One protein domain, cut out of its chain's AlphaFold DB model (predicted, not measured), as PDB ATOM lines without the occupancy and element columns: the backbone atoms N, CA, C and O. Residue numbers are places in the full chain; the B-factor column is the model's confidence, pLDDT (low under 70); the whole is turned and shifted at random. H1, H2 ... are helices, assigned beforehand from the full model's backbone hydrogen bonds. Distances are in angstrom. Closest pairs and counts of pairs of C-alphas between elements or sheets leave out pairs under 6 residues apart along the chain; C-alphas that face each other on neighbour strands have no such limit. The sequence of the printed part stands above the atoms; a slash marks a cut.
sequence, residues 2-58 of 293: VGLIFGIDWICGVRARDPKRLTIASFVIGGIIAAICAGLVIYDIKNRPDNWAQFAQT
ATOM      1  N   VAL A   2      71.159  14.599 329.812       61.72
ATOM      2  CA  VAL A   2      70.727  15.900 330.371       61.72
ATOM      3  C   VAL A   2      71.445  17.079 329.697       61.72
ATOM      4  O   VAL A   2      70.785  17.893 329.069       61.72
ATOM      5  N   GLY A   3      72.781  17.115 329.665       66.50
ATOM      6  CA  GLY A   3      73.514  18.212 329.004       66.50
ATOM      7  C   GLY A   3      73.168  18.436 327.519       66.50
ATOM      8  O   GLY A   3      73.147  19.573 327.061       66.50
ATOM      9  N   LEU A   4      72.813  17.376 326.783       67.50
ATOM     10  CA  LEU A   4      72.405  17.448 325.371       67.50
ATOM     11  C   LEU A   4      71.024  18.103 325.215       67.50
ATOM     12  O   LEU A   4      70.850  18.969 324.364       67.50
ATOM     13  N   ILE A   5      70.071  17.743 326.080       68.38
ATOM     14  CA  ILE A   5      68.731  18.350 326.136       68.38
ATOM     15  C   ILE A   5      68.838  19.849 326.450       68.38
ATOM     16  O   ILE A   5      68.199  20.672 325.796       68.38
ATOM     17  N   PHE A   6      69.689  20.211 327.415       69.56
ATOM     18  CA  PHE A   6      69.916  21.602 327.807       69.56
ATOM     19  C   PHE A   6      70.626  22.409 326.711       69.56
ATOM     20  O   PHE A   6      70.248  23.550 326.454       69.56
ATOM     21  N   GLY A   7      71.616  21.820 326.032       70.94
ATOM     22  CA  GLY A   7      72.321  22.464 324.920       70.94
ATOM     23  C   GLY A   7      71.413  22.732 323.719       70.94
ATOM     24  O   GLY A   7      71.400  23.848 323.199       70.94
ATOM     25  N   ILE A   8      70.607  21.743 323.318       73.25
ATOM     26  CA  ILE A   8      69.654  21.887 322.208       73.25
ATOM     27  C   ILE A   8      68.613  22.963 322.531       73.25
ATOM     28  O   ILE A   8      68.365  23.826 321.690       73.25
ATOM     29  N   ASP A   9      68.055  22.981 323.748       73.12
ATOM     30  CA  ASP A   9      67.106  24.036 324.116       73.12
ATOM     31  C   ASP A   9      67.704  25.423 324.075       73.12
ATOM     32  O   ASP A   9      67.055  26.342 323.588       73.12
ATOM     33  N   TRP A  10      68.912  25.592 324.616       74.56
ATOM     34  CA  TRP A  10      69.528  26.905 324.649       74.56
ATOM     35  C   TRP A  10      69.699  27.406 323.215       74.56
ATOM     36  O   TRP A  10      69.279  28.519 322.901       74.56
ATOM     37  N   ILE A  11      70.260  26.577 322.328       77.19
ATOM     38  CA  ILE A  11      70.479  26.933 320.920       77.19
ATOM     39  C   ILE A  11      69.147  27.284 320.242       77.19
ATOM     40  O   ILE A  11      69.034  28.339 319.611       77.19
ATOM     41  N   CYS A  12      68.121  26.444 320.403       75.69
ATOM     42  CA  CYS A  12      66.797  26.679 319.830       75.69
ATOM     43  C   CYS A  12      66.116  27.927 320.417       75.69
ATOM     44  O   CYS A  12      65.567  28.733 319.669       75.69
ATOM     45  N   GLY A  13      66.187  28.125 321.731       73.56
ATOM     46  CA  GLY A  13      65.576  29.242 322.449       73.56
ATOM     47  C   GLY A  13      66.237  30.584 322.140       73.56
ATOM     48  O   GLY A  13      65.538  31.580 321.958       73.56
ATOM     49  N   VAL A  14      67.568  30.618 322.002       78.69
ATOM     50  CA  VAL A  14      68.298  31.810 321.539       78.69
ATOM     51  C   VAL A  14      67.921  32.141 320.101       78.69
ATOM     52  O   VAL A  14      67.612  33.294 319.805       78.69
ATOM     53  N   ARG A  15      67.887  31.137 319.216       80.88
ATOM     54  CA  ARG A  15      67.529  31.335 317.807       80.88
ATOM     55  C   ARG A  15      66.083  31.813 317.636       80.88
ATOM     56  O   ARG A  15      65.829  32.650 316.778       80.88
ATOM     57  N   ALA A  16      65.161  31.318 318.460       77.19
ATOM     58  CA  ALA A  16      63.740  31.662 318.412       77.19
ATOM     59  C   ALA A  16      63.360  32.919 319.221       77.19
ATOM     60  O   ALA A  16      62.210  33.344 319.154       77.19
ATOM     61  N   ARG A  17      64.295  33.519 319.977       79.06
ATOM     62  CA  ARG A  17      64.043  34.644 320.909       79.06
ATOM     63  C   ARG A  17      62.901  34.373 321.903       79.06
ATOM     64  O   ARG A  17      62.148  35.278 322.254       79.06
ATOM     65  N   ASP A  18      62.774  33.134 322.364       73.44
ATOM     66  CA  ASP A  18      61.656  32.731 323.219       73.44
ATOM     67  C   ASP A  18      61.889  33.174 324.685       73.44
ATOM     68  O   ASP A  18      62.919  32.819 325.278       73.44
ATOM     69  N   PRO A  19      60.963  33.937 325.304       70.62
ATOM     70  CA  PRO A  19      61.085  34.377 326.694       70.62
ATOM     71  C   PRO A  19      61.055  33.222 327.708       70.62
ATOM     72  O   PRO A  19      61.579  33.371 328.810       70.62
ATOM     73  N   LYS A  20      60.501  32.053 327.356       68.00
ATOM     74  CA  LYS A  20      60.394  30.880 328.246       68.00
ATOM     75  C   LYS A  20      61.617  29.962 328.168       68.00
ATOM     76  O   LYS A  20      61.486  28.746 328.064       68.00
ATOM     77  N   ARG A  21      62.824  30.518 328.082       70.62
ATOM     78  CA  ARG A  21      64.064  29.730 327.961       70.62
ATOM     79  C   ARG A  21      64.501  29.118 329.286       70.62
ATOM     80  O   ARG A  21      64.264  29.712 330.338       70.62
ATOM     81  N   LEU A  22      65.188  27.971 329.224       69.31
ATOM     82  CA  LEU A  22      65.964  27.500 330.366       69.31
ATOM     83  C   LEU A  22      66.878  28.635 330.831       69.31
ATOM     84  O   LEU A  22      67.545  29.298 330.032       69.31
ATOM     85  N   THR A  23      66.848  28.902 332.132       77.50
ATOM     86  CA  THR A  23      67.664  29.975 332.692       77.50
ATOM     87  C   THR A  23      69.141  29.616 332.556       77.50
ATOM     88  O   THR A  23      69.507  28.439 332.497       77.50
ATOM     89  N   ILE A  24      70.010  30.629 332.563       77.31
ATOM     90  CA  ILE A  24      71.463  30.415 332.611       77.31
ATOM     91  C   ILE A  24      71.816  29.500 333.794       77.31
ATOM     92  O   ILE A  24      72.616  28.583 333.641       77.31
ATOM     93  N   ALA A  25      71.146  29.677 334.938       79.75
ATOM     94  CA  ALA A  25      71.308  28.812 336.103       79.75
ATOM     95  C   ALA A  25      70.972  27.346 335.787       79.75
ATOM     96  O   ALA A  25      71.745  26.455 336.127       79.75
ATOM     97  N   SER A  26      69.869  27.085 335.082       73.00
ATOM     98  CA  SER A  26      69.473  25.731 334.685       73.00
ATOM     99  C   SER A  26      70.534  25.064 333.801       73.00
ATOM    100  O   SER A  26      70.864  23.901 334.014       73.00
ATOM    101  N   PHE A  27      71.118  25.793 332.852       77.06
ATOM    102  CA  PHE A  27      72.205  25.273 332.020       77.06
ATOM    103  C   PHE A  27      73.493  25.028 332.799       77.06
ATOM    104  O   PHE A  27      74.113  23.988 332.607       77.06
ATOM    105  N   VAL A  28      73.880  25.941 333.693       81.00
ATOM    106  CA  VAL A  28      75.059  25.760 334.554       81.00
ATOM    107  C   VAL A  28      74.887  24.512 335.417       81.00
ATOM    108  O   VAL A  28      75.770  23.660 335.434       81.00
ATOM    109  N   ILE A  29      73.726  24.346 336.055       80.81
ATOM    110  CA  ILE A  29      73.410  23.161 336.861       80.81
ATOM    111  C   ILE A  29      73.444  21.895 335.995       80.81
ATOM    112  O   ILE A  29      74.107  20.922 336.352       80.81
ATOM    113  N   GLY A  30      72.781  21.904 334.835       76.38
ATOM    114  CA  GLY A  30      72.777  20.769 333.912       76.38
ATOM    115  C   GLY A  30      74.176  20.407 333.402       76.38
ATOM    116  O   GLY A  30      74.502  19.224 333.289       76.38
ATOM    117  N   GLY A  31      75.017  21.409 333.144       80.50
ATOM    118  CA  GLY A  31      76.414  21.252 332.746       80.50
ATOM    119  C   GLY A  31      77.277  20.660 333.858       80.50
ATOM    120  O   GLY A  31      78.003  19.703 333.606       80.50
ATOM    121  N   ILE A  32      77.147  21.159 335.092       85.88
ATOM    122  CA  ILE A  32      77.844  20.619 336.270       85.88
ATOM    123  C   ILE A  32      77.456  19.155 336.493       85.88
ATOM    124  O   ILE A  32      78.333  18.309 336.633       85.88
ATOM    125  N   ILE A  33      76.160  18.827 336.458       81.12
ATOM    126  CA  ILE A  33      75.687  17.443 336.611       81.12
ATOM    127  C   ILE A  33      76.262  16.553 335.505       81.12
ATOM    128  O   ILE A  33      76.758  15.463 335.783       81.12
ATOM    129  N   ALA A  34      76.242  17.013 334.250       78.56
ATOM    130  CA  ALA A  34      76.814  16.260 333.140       78.56
ATOM    131  C   ALA A  34      78.327  16.029 333.313       78.56
ATOM    132  O   ALA A  34      78.800  14.922 333.057       78.56
ATOM    133  N   ALA A  35      79.064  17.041 333.783       84.38
ATOM    134  CA  ALA A  35      80.494  16.951 334.060       84.38
ATOM    135  C   ALA A  35      80.801  15.989 335.217       84.38
ATOM    136  O   ALA A  35      81.712  15.177 335.090       84.38
ATOM    137  N   ILE A  36      80.014  16.014 336.298       88.19
ATOM    138  CA  ILE A  36      80.131  15.062 337.413       88.19
ATOM    139  C   ILE A  36      79.913  13.635 336.906       88.19
ATOM    140  O   ILE A  36      80.747  12.769 337.156       88.19
ATOM    141  N   CYS A  37      78.847  13.385 336.141       81.81
ATOM    142  CA  CYS A  37      78.590  12.056 335.584       81.81
ATOM    143  C   CYS A  37      79.726  11.587 334.666       81.81
ATOM    144  O   CYS A  37      80.166  10.446 334.775       81.81
ATOM    145  N   ALA A  38      80.225  12.456 333.781       82.00
ATOM    146  CA  ALA A  38      81.350  12.127 332.909       82.00
ATOM    147  C   ALA A  38      82.627  11.837 333.715       82.00
ATOM    148  O   ALA A  38      83.314  10.856 333.444       82.00
ATOM    149  N   GLY A  39      82.913  12.647 334.737       91.25
ATOM    150  CA  GLY A  39      84.041  12.454 335.644       91.25
ATOM    151  C   GLY A  39      83.964  11.132 336.401       91.25
ATOM    152  O   GLY A  39      84.959  10.419 336.458       91.25
ATOM    153  N   LEU A  40      82.782  10.761 336.908       89.19
ATOM    154  CA  LEU A  40      82.556   9.477 337.577       89.19
ATOM    155  C   LEU A  40      82.763   8.293 336.629       89.19
ATOM    156  O   LEU A  40      83.418   7.331 337.012       89.19
ATOM    157  N   VAL A  41      82.270   8.373 335.389       83.50
ATOM    158  CA  VAL A  41      82.484   7.319 334.381       83.50
ATOM    159  C   VAL A  41      83.969   7.180 334.042       83.50
ATOM    160  O   VAL A  41      84.497   6.074 334.048       83.50
ATOM    161  N   ILE A  42      84.666   8.293 333.794       88.06
ATOM    162  CA  ILE A  42      86.108   8.280 333.504       88.06
ATOM    163  C   ILE A  42      86.895   7.732 334.698       88.06
ATOM    164  O   ILE A  42      87.836   6.961 334.513       88.06
ATOM    165  N   TYR A  43      86.524   8.127 335.915       92.75
ATOM    166  CA  TYR A  43      87.137   7.630 337.141       92.75
ATOM    167  C   TYR A  43      86.928   6.120 337.294       92.75
ATOM    168  O   TYR A  43      87.885   5.409 337.584       92.75
ATOM    169  N   ASP A  44      85.714   5.620 337.071       87.81
ATOM    170  CA  ASP A  44      85.398   4.199 337.224       87.81
ATOM    171  C   ASP A  44      86.109   3.341 336.165       87.81
ATOM    172  O   ASP A  44      86.732   2.344 336.514       87.81
ATOM    173  N   ILE A  45      86.148   3.790 334.903       84.88
ATOM    174  CA  ILE A  45      86.904   3.119 333.828       84.88
ATOM    175  C   ILE A  45      88.398   3.033 334.167       84.88
ATOM    176  O   ILE A  45      89.026   2.002 333.941       84.88
ATOM    177  N   LYS A  46      88.985   4.110 334.706       91.31
ATOM    178  CA  LYS A  46      90.417   4.149 335.040       91.31
ATOM    179  C   LYS A  46      90.772   3.313 336.267       91.31
ATOM    180  O   LYS A  46      91.830   2.697 336.278       91.31
ATOM    181  N   ASN A  47      89.934   3.338 337.302       93.12
ATOM    182  CA  ASN A  47      90.270   2.752 338.603       93.12
ATOM    183  C   ASN A  47      89.673   1.358 338.826       93.12
ATOM    184  O   ASN A  47      90.078   0.680 339.765       93.12
ATOM    185  N   ARG A  48      88.699   0.934 338.014       86.81
ATOM    186  CA  ARG A  48      88.042  -0.376 338.133       86.81
ATOM    187  C   ARG A  48      87.910  -1.078 336.776       86.81
ATOM    188  O   ARG A  48      86.804  -1.479 336.415       86.81
ATOM    189  N   PRO A  49      89.007  -1.241 336.013       82.88
ATOM    190  CA  PRO A  49      88.950  -1.828 334.673       82.88
ATOM    191  C   PRO A  49      88.364  -3.248 334.672       82.88
ATOM    192  O   PRO A  49      87.644  -3.603 333.743       82.88
ATOM    193  N   ASP A  50      88.569  -4.021 335.740       79.19
ATOM    194  CA  ASP A  50      88.063  -5.396 335.862       79.19
ATOM    195  C   ASP A  50      86.525  -5.460 335.868       79.19
ATOM    196  O   ASP A  50      85.924  -6.339 335.245       79.19
ATOM    197  N   ASN A  51      85.863  -4.457 336.462       75.56
ATOM    198  CA  ASN A  51      84.403  -4.330 336.424       75.56
ATOM    199  C   ASN A  51      83.873  -4.059 335.013       75.56
ATOM    200  O   ASN A  51      82.696  -4.300 334.752       75.56
ATOM    201  N   TRP A  52      84.707  -3.528 334.121       71.81
ATOM    202  CA  TRP A  52      84.363  -3.283 332.722       71.81
ATOM    203  C   TRP A  52      84.774  -4.454 331.825       71.81
ATOM    204  O   TRP A  52      84.088  -4.739 330.844       71.81
ATOM    205  N   ALA A  53      85.824  -5.190 332.198       70.00
ATOM    206  CA  ALA A  53      86.287  -6.381 331.494       70.00
ATOM    207  C   ALA A  53      85.221  -7.491 331.451       70.00
ATOM    208  O   ALA A  53      85.037  -8.105 330.401       70.00
ATOM    209  N   GLN A  54      84.446  -7.681 332.529       65.31
ATOM    210  CA  GLN A  54      83.315  -8.628 332.532       65.31
ATOM    211  C   GLN A  54      82.267  -8.296 331.454       65.31
ATOM    212  O   GLN A  54      81.658  -9.189 330.872       65.31
ATOM    213  N   PHE A  55      82.082  -7.007 331.146       64.81
ATOM    214  CA  PHE A  55      81.144  -6.571 330.117       64.81
ATOM    215  C   PHE A  55      81.735  -6.716 328.711       64.81
ATOM    216  O   PHE A  55      80.996  -7.005 327.776       64.81
ATOM    217  N   ALA A  56      83.054  -6.582 328.553       60.19
ATOM    218  CA  ALA A  56      83.730  -6.777 327.269       60.19
ATOM    219  C   ALA A  56      83.621  -8.221 326.743       60.19
ATOM    220  O   ALA A  56      83.652  -8.431 325.533       60.19
ATOM    221  N   GLN A  57      83.469  -9.207 327.635       53.78
ATOM    222  CA  GLN A  57      83.327 -10.622 327.267       53.78
ATOM    223  C   GLN A  57      81.878 -11.037 326.967       53.78
ATOM    224  O   GLN A  57      81.640 -12.020 326.266       53.78
ATOM    225  N   THR A  58      80.889 -10.281 327.448       62.47
ATOM    226  CA  THR A  58      79.479 -10.531 327.130       62.47
ATOM    227  C   THR A  58      79.105  -9.958 325.767       62.47
ATOM    228  O   THR A  58      79.189  -8.753 325.533       62.47
TER     229      THR A  58
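AT A GLANCE: This is residues 2 to 58 of the 293 residues of an uncharacterized protein of Leptolyngbya sp. SIO3F4 (UniProt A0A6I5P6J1). H1 folds back beside the first part of the long helix H2 as a loose helical hairpin, and short H3 turns off crosswise at H2's other end. The printed part has 57 residues, with three named helices, H1, H2, H3, and no named strand: all helix. It is an extended rod, radius of gyration of the C-alphas 16.8 A, spanning 49 by 21 by 11 A.

IN THESE COORDINATES: H1, residues 2 to 16, begins at C-alpha 2 (70.727, 15.900, 330.371) and is 21.0 A long from first to last C-alpha. H2, residues 24 to 47, is 34.0 A long. H3, residues 49 to 57, is 12.8 A long and ends at C-alpha 57 (83.327, -10.622, 327.267).

HOW THE PARTS SIT: In the hairpin, residues 2 to 7 of H1 touch residues 27 to 34 of H2, closest at the C-alphas of Gly 3 and Gly 30, 5.6 A apart. The helices run opposite ways at a shallow tilt of 30 degrees. H2 and H3 are close but not clearly touching, about perpendicular at 83 degrees; their closest C-alphas, Ile 45 and Trp 52, are 7.0 A apart. H1 and H3 are apart. Every O i to N i+4 pair is within hydrogen-bond range in H1 and H2, and 4 of 5 in H3.

THE WHOLE: The farthest C-alphas, Pro 19 and Gln 57, are 50.2 A apart. The printed part has no cut and no long link. pLDDT is under 70 at residues 2 to 6, 20, 22 and 54 to 58.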